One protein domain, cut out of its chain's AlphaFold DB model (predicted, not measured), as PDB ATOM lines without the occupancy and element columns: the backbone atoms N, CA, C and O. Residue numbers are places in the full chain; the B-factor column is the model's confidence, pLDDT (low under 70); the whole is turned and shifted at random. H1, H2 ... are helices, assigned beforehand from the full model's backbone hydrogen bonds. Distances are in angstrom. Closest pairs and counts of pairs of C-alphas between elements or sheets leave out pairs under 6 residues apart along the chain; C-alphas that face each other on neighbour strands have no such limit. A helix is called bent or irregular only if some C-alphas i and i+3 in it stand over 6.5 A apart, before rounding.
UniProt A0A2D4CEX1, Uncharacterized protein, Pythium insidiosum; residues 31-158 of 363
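AT A GLANCE: This is residues 31 to 158 of the 363 residues of an uncharacterized protein of Pythium insidiosum (UniProt A0A2D4CEX1). Helices H2 and H3 form a V, joined at its point by a tight link, and the bent helix H1 spans the open side from the end of H3 to the first half of H2. H4 folds back along H3 as the second leg of a helical hairpin, and its residues 148 to 153 stick out. The 128 printed residues, with four named helices in the order H1 to H4 and no named strand, are all helix in class. The whole is compact, with a radius of gyration of 15.8 A, yet elongated, spanning 53 by 27 by 25 A.

HOW THE PARTS SIT: H1, residues 36 to 55, was assigned as one helix by its hydrogen bonds but is bent, with C-alphas 44 and 47 6.6 A apart; its arms are H1a, residues 36 to 44, and H1b, residues 47 to 55. H1b touches H2, residues 77 to 95, about perpendicular at 89 degrees, closest at the C-alphas of Arg 52 and Ser 82, 5.4 A. H2 and H3, residues 97 to 121, touch only at the corner, closest at the C-alphas of Val 93 and Trp 99, 5.8 A. H3, the hub, touches H1a with residues 118 to 121 alone, closest at the C-alphas of Ser 121 and Ala 43, 4.3 A. H3 and H4, residues 138 to 157, touch at a shallow tilt of 21 degrees, opposite ways, closest at the C-alphas of Ala 113 and Pro 140, 4.1 A. H2 and H4 are apart. Each O i to N i+4 pair is within hydrogen-bond range in H1a and H1b, against 14 of 15 in H2, 15 of 21 in H3 and 13 of 16 in H4.

IN THESE COORDINATES: H1a begins at C-alpha 36 (206.308, 185.059, 180.113). H2 measures 27.2 A. H3, irregular with C-alphas 101 and 104 7.7 A apart, measures 33.3 A and has a kink of 61 degrees near residue 104. H4 measures 27.7 A, ending at C-alpha 157 (243.960, 212.445, 170.087).

THE WHOLE: The C-alphas farthest apart, of Thr 31 and Thr 158, are 53.3 A apart. The printed part has no cut; the links H1 to H2 and H3 to H4 are long. Residues 67 to 76 and 157 to 158 have pLDDT under 70.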
ATOM      1  N   THR A  31     203.888 180.369 164.673       87.62
ATOM      2  CA  THR A  31     203.976 178.903 164.788       87.62
ATOM      3  C   THR A  31     204.542 178.426 166.127       87.62
ATOM      4  O   THR A  31     204.490 177.238 166.422       87.62
ATOM      5  N   ILE A  32     205.120 179.334 166.913       87.25
ATOM      6  CA  ILE A  32     205.585 179.097 168.278       87.25
ATOM      7  C   ILE A  32     205.047 180.187 169.199       87.25
ATOM      8  O   ILE A  32     204.766 181.300 168.760       87.25
ATOM      9  N   THR A  33     204.930 179.871 170.481       86.31
ATOM     10  CA  THR A  33     204.657 180.838 171.545       86.31
ATOM     11  C   THR A  33     205.756 180.759 172.590       86.31
ATOM     12  O   THR A  33     206.390 179.724 172.767       86.31
ATOM     13  N   LEU A  34     205.995 181.882 173.264       84.31
ATOM     14  CA  LEU A  34     206.930 181.965 174.378       84.31
ATOM     15  C   LEU A  34     206.145 182.268 175.652       84.31
ATOM     16  O   LEU A  34     205.319 183.188 175.683       84.31
ATOM     17  N   SER A  35     206.436 181.529 176.715       85.31
ATOM     18  CA  SER A  35     205.959 181.835 178.061       85.31
ATOM     19  C   SER A  35     206.482 183.197 178.535       85.31
ATOM     20  O   SER A  35     207.450 183.748 178.005       85.31
ATOM     21  N   LEU A  36     205.863 183.771 179.571       83.75
ATOM     22  CA  LEU A  36     206.308 185.059 180.113       83.75
ATOM     23  C   LEU A  36     207.775 185.018 180.574       83.75
ATOM     24  O   LEU A  36     208.516 185.968 180.328       83.75
ATOM     25  N   SER A  37     208.206 183.921 181.200       86.25
ATOM     26  CA  SER A  37     209.596 183.724 181.626       86.25
ATOM     27  C   SER A  37     210.555 183.680 180.440       86.25
ATOM     28  O   SER A  37     211.579 184.358 180.470       86.25
ATOM     29  N   GLU A  38     210.213 182.957 179.374       85.88
ATOM     30  CA  GLU A  38     211.027 182.895 178.152       85.88
ATOM     31  C   GLU A  38     211.107 184.252 177.450       85.88
ATOM     32  O   GLU A  38     212.169 184.639 176.968       85.88
ATOM     33  N   ARG A  39     210.014 185.022 177.445       86.50
ATOM     34  CA  ARG A  39     209.988 186.386 176.892       86.50
ATOM     35  C   ARG A  39     210.870 187.341 177.689       86.50
ATOM     36  O   ARG A  39     211.617 188.113 177.092       86.50
ATOM     37  N   LEU A  40     210.805 187.286 179.021       86.31
ATOM     38  CA  LEU A  40     211.675 188.072 179.901       86.31
ATOM     39  C   LEU A  40     213.145 187.694 179.694       86.31
ATOM     40  O   LEU A  40     213.996 188.572 179.560       86.31
ATOM     41  N   LEU A  41     213.436 186.396 179.615       86.25
ATOM     42  CA  LEU A  41     214.785 185.890 179.400       86.25
ATOM     43  C   LEU A  41     215.331 186.313 178.033       86.25
ATOM     44  O   LEU A  41     216.414 186.889 177.955       86.25
ATOM     45  N   LYS A  42     214.547 186.142 176.965       87.56
ATOM     46  CA  LYS A  42     214.889 186.631 175.626       87.56
ATOM     47  C   LYS A  42     215.172 188.135 175.631       87.56
ATOM     48  O   LYS A  42     216.156 188.565 175.036       87.56
ATOM     49  N   ALA A  43     214.373 188.933 176.338       88.62
ATOM     50  CA  ALA A  43     214.563 190.380 176.398       88.62
ATOM     51  C   ALA A  43     215.874 190.797 177.083       88.62
ATOM     52  O   ALA A  43     216.448 191.828 176.730       88.62
ATOM     53  N   LEU A  44     216.364 189.989 178.025       85.56
ATOM     54  CA  LEU A  44     217.663 190.179 178.672       85.56
ATOM     55  C   LEU A  44     218.826 189.716 177.785       85.56
ATOM     56  O   LEU A  44     219.873 190.363 177.753       85.56
ATOM     57  N   LEU A  45     218.646 188.615 177.053       84.50
ATOM     58  CA  LEU A  45     219.697 188.014 176.228       84.50
ATOM     59  C   LEU A  45     219.865 188.693 174.870       84.50
ATOM     60  O   LEU A  45     220.982 188.768 174.362       84.50
ATOM     61  N   LEU A  46     218.794 189.230 174.290       86.88
ATOM     62  CA  LEU A  46     218.826 189.826 172.959       86.88
ATOM     63  C   LEU A  46     219.854 190.972 172.829       86.88
ATOM     64  O   LEU A  46     220.594 190.984 171.839       86.88
ATOM     65  N   PRO A  47     219.966 191.927 173.777       84.56
ATOM     66  CA  PRO A  47     221.011 192.947 173.719       84.56
ATOM     67  C   PRO A  47     222.420 192.349 173.750       84.56
ATOM     68  O   PRO A  47     223.281 192.787 172.990       84.56
ATOM     69  N   LEU A  48     222.651 191.323 174.581       82.38
ATOM     70  CA  LEU A  48     223.943 190.635 174.672       82.38
ATOM     71  C   LEU A  48     224.286 189.936 173.356       82.38
ATOM     72  O   LEU A  48     225.391 190.106 172.844       82.38
ATOM     73  N   TRP A  49     223.322 189.227 172.770       82.12
ATOM     74  CA  TRP A  49     223.465 188.601 171.458       82.12
ATOM     75  C   TRP A  49     223.775 189.625 170.366       82.12
ATOM     76  O   TRP A  49     224.687 189.431 169.565       82.12
ATOM     77  N   THR A  50     223.062 190.751 170.362       84.19
ATOM     78  CA  THR A  50     223.269 191.825 169.384       84.19
ATOM     79  C   THR A  50     224.681 192.402 169.500       84.19
ATOM     80  O   THR A  50     225.390 192.511 168.502       84.19
ATOM     81  N   LEU A  51     225.133 192.713 170.721       80.25
ATOM     82  CA  LEU A  51     226.495 193.193 170.971       80.25
ATOM     83  C   LEU A  51     227.543 192.172 170.523       80.25
ATOM     84  O   LEU A  51     228.526 192.544 169.883       80.25
ATOM     85  N   ARG A  52     227.308 190.886 170.797       81.94
ATOM     86  CA  ARG A  52     228.179 189.797 170.357       81.94
ATOM     87  C   ARG A  52     228.331 189.770 168.847       81.94
ATOM     88  O   ARG A  52     229.459 189.731 168.367       81.94
ATOM     89  N   LYS A  53     227.223 189.813 168.100       82.50
ATOM     90  CA  LYS A  53     227.250 189.790 166.631       82.50
ATOM     91  C   LYS A  53     227.892 191.049 166.041       82.50
ATOM     92  O   LYS A  53     228.511 190.951 164.988       82.50
ATOM     93  N   CYS A  54     227.837 192.191 166.734       79.81
ATOM     94  CA  CYS A  54     228.584 193.391 166.343       79.81
ATOM     95  C   CYS A  54     230.106 193.238 166.519       79.81
ATOM     96  O   CYS A  54     230.864 193.772 165.713       79.81
ATOM     97  N   VAL A  55     230.559 192.540 167.566       77.31
ATOM     98  CA  VAL A  55     231.994 192.338 167.851       77.31
ATOM     99  C   VAL A  55     232.574 191.172 167.046       77.31
ATOM    100  O   VAL A  55     233.688 191.267 166.536       77.31
ATOM    101  N   TRP A  56     231.824 190.077 166.925       80.62
ATOM    102  CA  TRP A  56     232.229 188.851 166.244       80.62
ATOM    103  C   TRP A  56     231.088 188.324 165.351       80.62
ATOM    104  O   TRP A  56     230.298 187.469 165.776       80.62
ATOM    105  N   PRO A  57     230.974 188.832 164.107       83.69
ATOM    106  CA  PRO A  57     229.900 188.492 163.172       83.69
ATOM    107  C   PRO A  57     230.119 187.116 162.517       83.69
ATOM    108  O   PRO A  57     230.293 187.000 161.306       83.69
ATOM    109  N   ALA A  58     230.133 186.051 163.319       84.06
ATOM    110  CA  ALA A  58     230.253 184.672 162.850       84.06
ATOM    111  C   ALA A  58     228.895 183.957 162.840       84.06
ATOM    112  O   ALA A  58     228.000 184.283 163.631       84.06
ATOM    113  N   ARG A  59     228.762 182.941 161.970       87.06
ATOM    114  CA  ARG A  59     227.552 182.102 161.843       87.06
ATOM    115  C   ARG A  59     226.277 182.943 161.666       87.06
ATOM    116  O   ARG A  59     225.287 182.733 162.362       87.06
ATOM    117  N   LEU A  60     226.346 183.958 160.802       88.69
ATOM    118  CA  LEU A  60     225.206 184.818 160.493       88.69
ATOM    119  C   LEU A  60     224.246 184.089 159.558       88.69
ATOM    120  O   LEU A  60     224.614 183.780 158.434       88.69
ATOM    121  N   GLN A  61     223.027 183.837 160.005       88.50
ATOM    122  CA  GLN A  61     222.030 183.081 159.247       88.50
ATOM    123  C   GLN A  61     220.766 183.910 159.038       88.50
ATOM    124  O   GLN A  61     220.508 184.873 159.759       88.50
ATOM    125  N   MET A  62     219.973 183.537 158.034       88.25
ATOM    126  CA  MET A  62     218.744 184.256 157.683       88.25
ATOM    127  C   MET A  62     217.708 184.250 158.817       88.25
ATOM    128  O   MET A  62     216.976 185.227 158.999       88.25
ATOM    129  N   HIS A  63     217.626 183.144 159.553       89.44
ATOM    130  CA  HIS A  63     216.679 182.938 160.637       89.44
ATOM    131  C   HIS A  63     217.396 182.283 161.816       89.44
ATOM    132  O   HIS A  63     218.238 181.410 161.631       89.44
ATOM    133  N   TYR A  64     217.089 182.743 163.027       87.88
ATOM    134  CA  TYR A  64     217.614 182.180 164.265       87.88
ATOM    135  C   TYR A  64     216.430 181.620 165.040       87.88
ATOM    136  O   TYR A  64     215.657 182.424 165.578       87.88
ATOM    137  N   PRO A  65     216.236 180.290 165.049       86.06
ATOM    138  CA  PRO A  65     215.123 179.702 165.768       86.06
ATOM    139  C   PRO A  65     215.223 180.018 167.262       86.06
ATOM    140  O   PRO A  65     216.258 180.440 167.769       86.06
ATOM    141  N   VAL A  66     214.080 179.904 167.930       82.69
ATOM    142  CA  VAL A  66     213.995 179.909 169.390       82.69
ATOM    143  C   VAL A  66     213.462 178.533 169.763       82.69
ATOM    144  O   VAL A  66     212.249 178.345 169.857       82.69
ATOM    145  N   ALA A  67     214.347 177.543 169.843       69.69
ATOM    146  CA  ALA A  67     213.980 176.190 170.244       69.69
ATOM    147  C   ALA A  67     213.915 176.056 171.775       69.69
ATOM    148  O   ALA A  67     214.546 176.804 172.528       69.69
ATOM    149  N   THR A  68     213.167 175.058 172.247       55.91
ATOM    150  CA  THR A  68     213.147 174.651 173.657       55.91
ATOM    151  C   THR A  68     214.563 174.290 174.112       55.91
ATOM    152  O   THR A  68     215.138 173.325 173.614       55.91
ATOM    153  N   GLY A  69     215.124 175.070 175.040       56.25
ATOM    154  CA  GLY A  69     216.498 174.905 175.536       56.25
ATOM    155  C   GLY A  69     217.534 175.871 174.944       56.25
ATOM    156  O   GLY A  69     218.571 176.060 175.561       56.25
ATOM    157  N   GLU A  70     217.264 176.572 173.838       63.28
ATOM    158  CA  GLU A  70     218.209 177.575 173.292       63.28
ATOM    159  C   GLU A  70     218.260 178.872 174.115       63.28
ATOM    160  O   GLU A  70     219.200 179.655 174.006       63.28
ATOM    161  N   LEU A  71     217.269 179.091 174.983       66.94
ATOM    162  CA  LEU A  71     217.314 180.145 175.998       66.94
ATOM    163  C   LEU A  71     218.153 179.744 177.226       66.94
ATOM    164  O   LEU A  71     218.303 180.548 178.148       66.94
ATOM    165  N   ASP A  72     218.716 178.531 177.252       64.19
ATOM    166  CA  ASP A  72     219.636 178.093 178.297       64.19
ATOM    167  C   ASP A  72     221.032 178.698 178.084       64.19
ATOM    168  O   ASP A  72     221.900 178.179 177.380       64.19
ATOM    169  N   VAL A  73     221.244 179.825 178.758       63.12
ATOM    170  CA  VAL A  73     222.493 180.597 178.786       63.12
ATOM    171  C   VAL A  73     223.704 179.750 179.185       63.12
ATOM    172  O   VAL A  73     224.831 180.079 178.817       63.12
ATOM    173  N   SER A  74     223.489 178.673 179.947       62.44
ATOM    174  CA  SER A  74     224.574 177.823 180.441       62.44
ATOM    175  C   SER A  74     225.221 176.972 179.346       62.44
ATOM    176  O   SER A  74     226.370 176.556 179.506       62.44
ATOM    177  N   GLN A  75     224.523 176.754 178.227       66.81
ATOM    178  CA  GLN A  75     224.982 175.885 177.141       66.81
ATOM    179  C   GLN A  75     225.632 176.639 175.976       66.81
ATOM    180  O   GLN A  75     226.297 176.008 175.155       66.81
ATOM    181  N   ASP A  76     225.504 177.970 175.910       69.38
ATOM    182  CA  ASP A  76     226.176 178.786 174.893       69.38
ATOM    183  C   ASP A  76     227.480 179.403 175.448       69.38
ATOM    184  O   ASP A  76     227.443 180.453 176.108       69.38
ATOM    185  N   PRO A  77     228.665 178.822 175.163       70.44
ATOM    186  CA  PRO A  77     229.944 179.376 175.614       70.44
ATOM    187  C   PRO A  77     230.207 180.783 175.056       70.44
ATOM    188  O   PRO A  77     230.965 181.559 175.642       70.44
ATOM    189  N   GLU A  78     229.573 181.161 173.948       72.94
ATOM    190  CA  GLU A  78     229.721 182.491 173.368       72.94
ATOM    191  C   GLU A  78     228.881 183.544 174.127       72.94
ATOM    192  O   GLU A  78     229.165 184.748 174.056       72.94
ATOM    193  N   CYS A  79     227.897 183.129 174.933       74.56
ATOM    194  CA  CYS A  79     227.209 184.041 175.844       74.56
ATOM    195  C   CYS A  79     228.160 184.580 176.928       74.56
ATOM    196  O   CYS A  79     228.126 185.775 177.237       74.56
ATOM    197  N   LEU A  80     229.084 183.754 177.436       75.75
ATOM    198  CA  LEU A  80     230.117 184.194 178.388       75.75
ATOM    199  C   LEU A  80     231.024 185.278 177.797       75.75
ATOM    200  O   LEU A  80     231.354 186.243 178.488       75.75
ATOM    201  N   LEU A  81     231.385 185.169 176.513       73.69
ATOM    202  CA  LEU A  81     232.150 186.209 175.812       73.69
ATOM    203  C   LEU A  81     231.385 187.535 175.777       73.69
ATOM    204  O   LEU A  81     231.970 188.594 175.993       73.69
ATOM    205  N   SER A  82     230.073 187.471 175.564       76.56
ATOM    206  CA  SER A  82     229.195 188.645 175.486       76.56
ATOM    207  C   SER A  82     229.083 189.349 176.837       76.56
ATOM    208  O   SER A  82     229.239 190.567 176.926       76.56
ATOM    209  N   VAL A  83     228.886 188.570 177.905       80.75
ATOM    210  CA  VAL A  83     228.876 189.071 179.286       80.75
ATOM    211  C   VAL A  83     230.236 189.664 179.651       80.75
ATOM    212  O   VAL A  83     230.301 190.766 180.190       80.75
ATOM    213  N   THR A  84     231.330 188.989 179.296       80.94
ATOM    214  CA  THR A  84     232.691 189.471 179.569       80.94
ATOM    215  C   THR A  84     232.969 190.784 178.839       80.94
ATOM    216  O   THR A  84     233.450 191.733 179.454       80.94
ATOM    217  N   ALA A  85     232.610 190.893 177.556       78.81
ATOM    218  CA  ALA A  85     232.761 192.127 176.787       78.81
ATOM    219  C   ALA A  85     231.941 193.281 177.386       78.81
ATOM    220  O   ALA A  85     232.450 194.398 177.504       78.81
ATOM    221  N   LEU A  86     230.706 193.010 177.825       82.88
ATOM    222  CA  LEU A  86     229.857 193.992 178.500       82.88
ATOM    223  C   LEU A  86     230.485 194.469 179.819       82.88
ATOM    224  O   LEU A  86     230.521 195.672 180.077       82.88
ATOM    225  N   LEU A  87     231.005 193.549 180.636       85.94
ATOM    226  CA  LEU A  87     231.660 193.871 181.907       85.94
ATOM    227  C   LEU A  87     232.952 194.667 181.697       85.94
ATOM    228  O   LEU A  87     233.178 195.649 182.402       85.94
ATOM    229  N   LEU A  88     233.772 194.294 180.711       84.56
ATOM    230  CA  LEU A  88     234.996 195.021 180.367       84.56
ATOM    231  C   LEU A  88     234.682 196.434 179.868       84.56
ATOM    232  O   LEU A  88     235.290 197.400 180.330       84.56
ATOM    233  N   PHE A  89     233.700 196.577 178.975       81.12
ATOM    234  CA  PHE A  89     233.279 197.882 178.469       81.12
ATOM    235  C   PHE A  89     232.660 198.748 179.573       81.12
ATOM    236  O   PHE A  89     233.046 199.906 179.745       81.12
ATOM    237  N   GLY A  90     231.748 198.183 180.368       82.75
ATOM    238  CA  GLY A  90     231.126 198.867 181.500       82.75
ATOM    239  C   GLY A  90     232.149 199.284 182.557       82.75
ATOM    240  O   GLY A  90     232.128 200.426 183.017       82.75
ATOM    241  N   GLY A  91     233.097 198.403 182.882       85.25
ATOM    242  CA  GLY A  91     234.210 198.674 183.790       85.25
ATOM    243  C   GLY A  91     235.143 199.769 183.269       85.25
ATOM    244  O   GLY A  91     235.534 200.656 184.030       85.25
ATOM    245  N   TRP A  92     235.444 199.776 181.969       82.88
ATOM    246  CA  TRP A  92     236.235 200.834 181.339       82.88
ATOM    247  C   TRP A  92     235.522 202.191 181.392       82.88
ATOM    248  O   TRP A  92     236.114 203.171 181.845       82.88
ATOM    249  N   VAL A  93     234.237 202.261 181.029       81.06
ATOM    250  CA  VAL A  93     233.436 203.499 181.126       81.06
ATOM    251  C   VAL A  93     233.315 203.976 182.579       81.06
ATOM    252  O   VAL A  93     233.353 205.181 182.850       81.06
ATOM    253  N   ALA A  94     233.179 203.051 183.532       83.38
ATOM    254  CA  ALA A  94     233.067 203.377 184.946       83.38
ATOM    255  C   ALA A  94     234.388 203.900 185.527       83.38
ATOM    256  O   ALA A  94     234.376 204.886 186.254       83.38
ATOM    257  N   THR A  95     235.528 203.294 185.214       83.81
ATOM    258  CA  THR A  95     236.810 203.658 185.847       83.81
ATOM    259  C   THR A  95     237.541 204.791 185.139       83.81
ATOM    260  O   THR A  95     238.348 205.486 185.751       83.81
ATOM    261  N   SER A  96     237.260 205.016 183.858       79.12
ATOM    262  CA  SER A  96     238.050 205.931 183.051       79.12
ATOM    263  C   SER A  96     237.672 207.410 183.301       79.12
ATOM    264  O   SER A  96     236.522 207.806 183.073       79.12
ATOM    265  N   PRO A  97     238.631 208.266 183.725       80.19
ATOM    266  CA  PRO A  97     238.375 209.664 184.098       80.19
ATOM    267  C   PRO A  97     237.721 210.497 182.994       80.19
ATOM    268  O   PRO A  97     236.889 211.363 183.262       80.19
ATOM    269  N   GLN A  98     238.044 210.185 181.739       75.44
ATOM    270  CA  GLN A  98     237.517 210.868 180.554       75.44
ATOM    271  C   GLN A  98     236.000 210.677 180.359       75.44
ATOM    272  O   GLN A  98     235.369 211.455 179.642       75.44
ATOM    273  N   TRP A  99     235.409 209.666 181.005       76.88
ATOM    274  CA  TRP A  99     233.995 209.316 180.874       76.88
ATOM    275  C   TRP A  99     233.145 209.747 182.073       76.88
ATOM    276  O   TRP A  99     231.924 209.797 181.942       76.88
ATOM    277  N   ILE A 100     233.753 210.134 183.205       79.81
ATOM    278  CA  ILE A 100     233.052 210.454 184.466       79.81
ATOM    279  C   ILE A 100     231.959 211.511 184.262       79.81
ATOM    280  O   ILE A 100     230.814 211.297 184.656       79.81
ATOM    281  N   GLY A 101     232.274 212.611 183.572       81.81
ATOM    282  CA  GLY A 101     231.305 213.680 183.292       81.81
ATOM    283  C   GLY A 101     230.241 213.325 182.245       81.81
ATOM    284  O   GLY A 101     229.257 214.043 182.103       81.81
ATOM    285  N   ARG A 102     230.413 212.223 181.504       83.81
ATOM    286  CA  ARG A 102     229.567 211.824 180.362       83.81
ATOM    287  C   ARG A 102     228.833 210.501 180.572       83.81
ATOM    288  O   ARG A 102     228.119 210.066 179.674       83.81
ATOM    289  N   ARG A 103     228.950 209.881 181.752       83.69
ATOM    290  CA  ARG A 103     228.290 208.600 182.066       83.69
ATOM    291  C   ARG A 103     226.785 208.640 181.799       83.69
ATOM    292  O   ARG A 103     226.242 207.680 181.272       83.69
ATOM    293  N   HIS A 104     226.134 209.768 182.084       85.94
ATOM    294  CA  HIS A 104     224.709 209.957 181.808       85.94
ATOM    295  C   HIS A 104     224.369 209.808 180.314       85.94
ATOM    296  O   HIS A 104     223.349 209.214 179.991       85.94
ATOM    297  N   LEU A 105     225.231 210.266 179.399       88.12
ATOM    298  CA  LEU A 105     225.025 210.107 177.955       88.12
ATOM    299  C   LEU A 105     225.209 208.654 177.509       88.12
ATOM    300  O   LEU A 105     224.461 208.182 176.656       88.12
ATOM    301  N   VAL A 106     226.174 207.936 178.094       84.75
ATOM    302  CA  VAL A 106     226.371 206.501 177.820       84.75
ATOM    303  C   VAL A 106     225.158 205.704 178.300       84.75
ATOM    304  O   VAL A 106     224.633 204.884 177.553       84.75
ATOM    305  N   VAL A 107     224.654 206.001 179.502       86.94
ATOM    306  CA  VAL A 107     223.430 205.391 180.043       86.94
ATOM    307  C   VAL A 107     222.221 205.704 179.162       86.94
ATOM    308  O   VAL A 107     221.479 204.791 178.817       86.94
ATOM    309  N   LEU A 108     222.044 206.959 178.734       89.75
ATOM    310  CA  LEU A 108     220.962 207.342 177.817       89.75
ATOM    311  C   LEU A 108     221.063 206.618 176.470       89.75
ATOM    312  O   LEU A 108     220.047 206.218 175.911       89.75
ATOM    313  N   SER A 109     222.277 206.404 175.968       88.88
ATOM    314  CA  SER A 109     222.516 205.694 174.707       88.88
ATOM    315  C   SER A 109     222.242 204.197 174.823       88.88
ATOM    316  O   SER A 109     221.641 203.612 173.926       88.88
ATOM    317  N   ALA A 110     222.623 203.583 175.945       86.88
ATOM    318  CA  ALA A 110     222.279 202.199 176.252       86.88
ATOM    319  C   ALA A 110     220.761 202.028 176.427       86.88
ATOM    320  O   ALA A 110     220.184 201.091 175.880       86.88
ATOM    321  N   ALA A 111     220.102 202.965 177.117       89.31
ATOM    322  CA  ALA A 111     218.649 202.982 177.259       89.31
ATOM    323  C   ALA A 111     217.952 203.134 175.899       89.31
ATOM    324  O   ALA A 111     217.019 202.391 175.612       89.31
ATOM    325  N   TYR A 112     218.437 204.029 175.034       90.75
ATOM    326  CA  TYR A 112     217.944 204.173 173.665       90.75
ATOM    327  C   TYR A 112     218.092 202.871 172.866       90.75
ATOM    328  O   TYR A 112     217.119 202.401 172.280       90.75
ATOM    329  N   ALA A 113     219.277 202.254 172.883       89.00
ATOM    330  CA  ALA A 113     219.521 200.989 172.195       89.00
ATOM    331  C   ALA A 113     218.590 199.873 172.697       89.00
ATOM    332  O   ALA A 113     218.021 199.145 171.889       89.00
ATOM    333  N   PHE A 114     218.377 199.777 174.012       87.75
ATOM    334  CA  PHE A 114     217.446 198.816 174.599       87.75
ATOM    335  C   PHE A 114     215.995 199.082 174.177       87.75
ATOM    336  O   PHE A 114     215.303 198.160 173.750       87.75
ATOM    337  N   VAL A 115     215.546 200.342 174.226       87.62
ATOM    338  CA  VAL A 115     214.199 200.745 173.787       87.62
ATOM    339  C   VAL A 115     213.967 200.374 172.323       87.62
ATOM    340  O   VAL A 115     212.913 199.835 171.991       87.62
ATOM    341  N   MET A 116     214.959 200.589 171.457       89.31
ATOM    342  CA  MET A 116     214.864 200.243 170.035       89.31
ATOM    343  C   MET A 116     214.815 198.733 169.768       89.31
ATOM    344  O   MET A 116     214.321 198.318 168.724       89.31
ATOM    345  N   LEU A 117     215.270 197.902 170.709       88.44
ATOM    346  CA  LEU A 117     215.156 196.442 170.632       88.44
ATOM    347  C   LEU A 117     213.842 195.904 171.217       88.44
ATOM    348  O   LEU A 117     213.537 194.726 171.020       88.44
ATOM    349  N   LEU A 118     213.036 196.729 171.900       86.06
ATOM    350  CA  LEU A 118     211.786 196.277 172.521       86.06
ATOM    351  C   LEU A 118     210.840 195.531 171.561       86.06
ATOM    352  O   LEU A 118     210.354 194.482 171.994       86.06
ATOM    353  N   PRO A 119     210.626 195.963 170.294       82.50
ATOM    354  CA  PRO A 119     209.719 195.292 169.349       82.50
ATOM    355  C   PRO A 119     210.075 193.838 169.011       82.50
ATOM    356  O   PRO A 119     209.234 193.102 168.505       82.50
ATOM    357  N   VAL A 120     211.322 193.431 169.260       83.62
ATOM    358  CA  VAL A 120     211.840 192.085 168.958       83.62
ATOM    359  C   VAL A 120     212.389 191.361 170.185       83.62
ATOM    360  O   VAL A 120     212.684 190.167 170.126       83.62
ATOM    361  N   SER A 121     212.451 192.047 171.329       84.62
ATOM    362  CA  SER A 121     212.901 191.507 172.617       84.62
ATOM    363  C   SER A 121     212.034 190.360 173.133       84.62
ATOM    364  O   SER A 121     212.499 189.551 173.926       84.62
ATOM    365  N   GLY A 122     210.781 190.276 172.677       80.69
ATOM    366  CA  GLY A 122     209.765 189.374 173.214       80.69
ATOM    367  C   GLY A 122     208.833 190.060 174.215       80.69
ATOM    368  O   GLY A 122     207.718 189.586 174.403       80.69
ATOM    369  N   LEU A 123     209.203 191.207 174.805       83.00
ATOM    370  CA  LEU A 123     208.283 191.990 175.650       83.00
ATOM    371  C   LEU A 123     207.154 192.587 174.814       83.00
ATOM    372  O   LEU A 123     205.976 192.384 175.112       83.00
ATOM    373  N   ILE A 124     207.528 193.263 173.732       82.44
ATOM    374  CA  ILE A 124     206.632 193.603 172.636       82.44
ATOM    375  C   ILE A 124     206.918 192.559 171.566       82.44
ATOM    376  O   ILE A 124     208.060 192.429 171.130       82.44
ATOM    377  N   GLN A 125     205.921 191.753 171.228       74.88
ATOM    378  CA  GLN A 125     206.063 190.684 170.259       74.88
ATOM    379  C   GLN A 125     205.307 191.079 168.999       74.88
ATOM    380  O   GLN A 125     204.094 191.256 169.010       74.88
ATOM    381  N   HIS A 126     206.046 191.240 167.910       72.31
ATOM    382  CA  HIS A 126     205.471 191.511 166.608       72.31
ATOM    383  C   HIS A 126     206.236 190.736 165.538       72.31
ATOM    384  O   HIS A 126     207.466 190.678 165.563       72.31
ATOM    385  N   GLY A 127     205.504 190.155 164.589       74.44
ATOM    386  CA  GLY A 127     206.084 189.352 163.516       74.44
ATOM    387  C   GLY A 127     206.577 187.975 163.967       74.44
ATOM    388  O   GLY A 127     206.102 187.410 164.950       74.44
ATOM    389  N   LEU A 128     207.514 187.423 163.193       81.69
ATOM    390  CA  LEU A 128     208.086 186.094 163.409       81.69
ATOM    391  C   LEU A 128     208.930 186.063 164.691       81.69
ATOM    392  O   LEU A 128     209.843 186.875 164.866       81.69
ATOM    393  N   ILE A 129     208.671 185.088 165.559       86.06
ATOM    394  CA  ILE A 129     209.493 184.836 166.737       86.06
ATOM    395  C   ILE A 129     210.809 184.206 166.277       86.06
ATOM    396  O   ILE A 129     210.863 183.047 165.857       86.06
ATOM    397  N   MET A 130     211.873 184.995 166.390       86.62
ATOM    398  CA  MET A 130     213.263 184.599 166.167       86.62
ATOM    399  C   MET A 130     214.149 185.158 167.285       86.62
ATOM    400  O   MET A 130     213.773 186.140 167.938       86.62
ATOM    401  N   PHE A 131     215.305 184.539 167.529       83.88
ATOM    402  CA  PHE A 131     216.191 184.939 168.626       83.88
ATOM    403  C   PHE A 131     216.890 186.277 168.365       83.88
ATOM    404  O   PHE A 131     217.145 187.030 169.302       83.88
ATOM    405  N   SER A 132     217.186 186.592 167.103       83.38
ATOM    406  CA  SER A 132     217.967 187.774 166.746       83.38
ATOM    407  C   SER A 132     217.119 189.022 166.501       83.38
ATOM    408  O   SER A 132     215.899 188.975 166.339       83.38
ATOM    409  N   ALA A 133     217.808 190.160 166.436       83.12
ATOM    410  CA  ALA A 133     217.254 191.451 166.047       83.12
ATOM    411  C   ALA A 133     217.991 192.040 164.843       83.12
ATOM    412  O   ALA A 133     217.924 193.247 164.638       83.12
ATOM    413  N   ASP A 134     218.675 191.211 164.046       83.88
ATOM    414  CA  ASP A 134     219.608 191.664 163.001       83.88
ATOM    415  C   ASP A 134     218.945 192.668 162.039       83.88
ATOM    416  O   ASP A 134     219.540 193.678 161.665       83.88
ATOM    417  N   ARG A 135     217.656 192.457 161.722       81.56
ATOM    418  CA  ARG A 135     216.848 193.361 160.883       81.56
ATOM    419  C   ARG A 135     216.618 194.747 161.480       81.56
ATOM    420  O   ARG A 135     216.269 195.639 160.732       81.56
ATOM    421  N   TYR A 136     216.782 194.928 162.785       85.44
ATOM    422  CA  TYR A 136     216.516 196.173 163.512       85.44
ATOM    423  C   TYR A 136     217.761 196.747 164.190       85.44
ATOM    424  O   TYR A 136     217.707 197.864 164.702       85.44
ATOM    425  N   THR A 137     218.891 196.029 164.174       86.88
ATOM    426  CA  THR A 137     220.148 196.431 164.827       86.88
ATOM    427  C   THR A 137     220.666 197.786 164.342       86.88
ATOM    428  O   THR A 137     221.361 198.476 165.085       86.88
ATOM    429  N   TYR A 138     220.273 198.230 163.144       87.94
ATOM    430  CA  TYR A 138     220.615 199.561 162.649       87.94
ATOM    431  C   TYR A 138     220.110 200.692 163.564       87.94
ATOM    432  O   TYR A 138     220.816 201.689 163.700       87.94
ATOM    433  N   TYR A 139     218.966 200.540 164.246       90.62
ATOM    434  CA  TYR A 139     218.477 201.544 165.202       90.62
ATOM    435  C   TYR A 139     219.386 201.646 166.441       90.62
ATOM    436  O   TYR A 139     219.912 202.731 166.682       90.62
ATOM    437  N   PRO A 140     219.678 200.564 167.197       88.38
ATOM    438  CA  PRO A 140     220.695 200.595 168.251       88.38
ATOM    439  C   PRO A 140     222.058 201.132 167.796       88.38
ATOM    440  O   PRO A 140     222.713 201.876 168.532       88.38
ATOM    441  N   LEU A 141     222.493 200.793 166.576       88.25
ATOM    442  CA  LEU A 141     223.778 201.244 166.038       88.25
ATOM    443  C   LEU A 141     223.834 202.756 165.779       88.25
ATOM    444  O   LEU A 141     224.931 203.310 165.825       88.25
ATOM    445  N   MET A 142     222.700 203.451 165.619       89.88
ATOM    446  CA  MET A 142     222.682 204.924 165.562       89.88
ATOM    447  C   MET A 142     223.243 205.562 166.838       89.88
ATOM    448  O   MET A 142     223.822 206.643 166.770       89.88
ATOM    449  N   ALA A 143     223.119 204.892 167.987       86.94
ATOM    450  CA  ALA A 143     223.761 205.320 169.226       86.94
ATOM    451  C   ALA A 143     225.188 204.760 169.360       86.94
ATOM    452  O   ALA A 143     226.087 205.468 169.808       86.94
ATOM    453  N   GLY A 144     225.418 203.506 168.957       83.19
ATOM    454  CA  GLY A 144     226.716 202.835 169.105       83.19
ATOM    455  C   GLY A 144     227.837 203.400 168.222       83.19
ATOM    456  O   GLY A 144     228.954 203.596 168.701       83.19
ATOM    457  N   VAL A 145     227.554 203.699 166.949       86.75
ATOM    458  CA  VAL A 145     228.559 204.162 165.974       86.75
ATOM    459  C   VAL A 145     229.185 205.506 166.370       86.75
ATOM    460  O   VAL A 145     230.416 205.591 166.370       86.75
ATOM    461  N   PRO A 146     228.421 206.540 166.784       88.62
ATOM    462  CA  PRO A 146     229.010 207.776 167.297       88.62
ATOM    463  C   PRO A 146     229.928 207.556 168.504       88.62
ATOM    464  O   PRO A 146     230.986 208.177 168.588       88.62
ATOM    465  N   TRP A 147     229.579 206.645 169.421       83.62
ATOM    466  CA  TRP A 147     230.450 206.329 170.557       83.62
ATOM    467  C   TRP A 147     231.739 205.640 170.138       83.62
ATOM    468  O   TRP A 147     232.799 205.997 170.651       83.62
ATOM    469  N   ALA A 148     231.669 204.706 169.188       81.94
ATOM    470  CA  ALA A 148     232.856 204.090 168.611       81.94
ATOM    471  C   ALA A 148     233.753 205.146 167.945       81.94
ATOM    472  O   ALA A 148     234.957 205.169 168.191       81.94
ATOM    473  N   ALA A 149     233.170 206.081 167.187       83.31
ATOM    474  CA  ALA A 149     233.904 207.179 166.563       83.31
ATOM    475  C   ALA A 149     234.576 208.096 167.600       83.31
ATOM    476  O   ALA A 149     235.752 208.418 167.454       83.31
ATOM    477  N   VAL A 150     233.874 208.465 168.680       82.56
ATOM    478  CA  VAL A 150     234.450 209.255 169.784       82.56
ATOM    479  C   VAL A 150     235.571 208.487 170.485       82.56
ATOM    480  O   VAL A 150     236.612 209.072 170.774       82.56
ATOM    481  N   ALA A 151     235.391 207.192 170.749       77.00
ATOM    482  CA  ALA A 151     236.414 206.362 171.379       77.00
ATOM    483  C   ALA A 151     237.676 206.262 170.506       77.00
ATOM    484  O   ALA A 151     238.779 206.457 171.015       77.00
ATOM    485  N   ILE A 152     237.515 206.042 169.196       78.06
ATOM    486  CA  ILE A 152     238.616 206.017 168.225       78.06
ATOM    487  C   ILE A 152     239.294 207.387 168.156       78.06
ATOM    488  O   ILE A 152     240.509 207.465 168.314       78.06
ATOM    489  N   ALA A 153     238.533 208.471 167.989       78.00
ATOM    490  CA  ALA A 153     239.079 209.824 167.935       78.00
ATOM    491  C   ALA A 153     239.898 210.144 169.188       78.00
ATOM    492  O   ALA A 153     241.007 210.647 169.080       78.00
ATOM    493  N   ARG A 154     239.424 209.761 170.378       73.81
ATOM    494  CA  ARG A 154     240.146 209.977 171.641       73.81
ATOM    495  C   ARG A 154     241.388 209.108 171.793       73.81
ATOM    496  O   ARG A 154     242.388 209.587 172.329       73.81
ATOM    497  N   ALA A 155     241.346 207.871 171.307       70.69
ATOM    498  CA  ALA A 155     242.523 207.009 171.233       70.69
ATOM    499  C   ALA A 155     243.586 207.558 170.259       70.69
ATOM    500  O   ALA A 155     244.775 207.313 170.445       70.69
ATOM    501  N   LEU A 156     243.173 208.323 169.241       70.75
ATOM    502  CA  LEU A 156     244.072 208.994 168.297       70.75
ATOM    503  C   LEU A 156     244.548 210.373 168.796       70.75
ATOM    504  O   LEU A 156     245.693 210.745 168.555       70.75
ATOM    505  N   GLU A 157     243.692 211.120 169.499       68.38
ATOM    506  CA  GLU A 157     243.960 212.445 170.087       68.38
ATOM    507  C   GLU A 157     244.760 212.378 171.393       68.38
ATOM    508  O   GLU A 157     245.128 213.425 171.931       68.38
ATOM    509  N   THR A 158     245.005 211.182 171.940       56.66
ATOM    510  CA  THR A 158     245.730 211.022 173.205       56.66
ATOM    511  C   THR A 158     247.076 211.749 173.078       56.66
ATOM    512  O   THR A 158     247.878 211.387 172.212       56.66
TER     513      THR A 158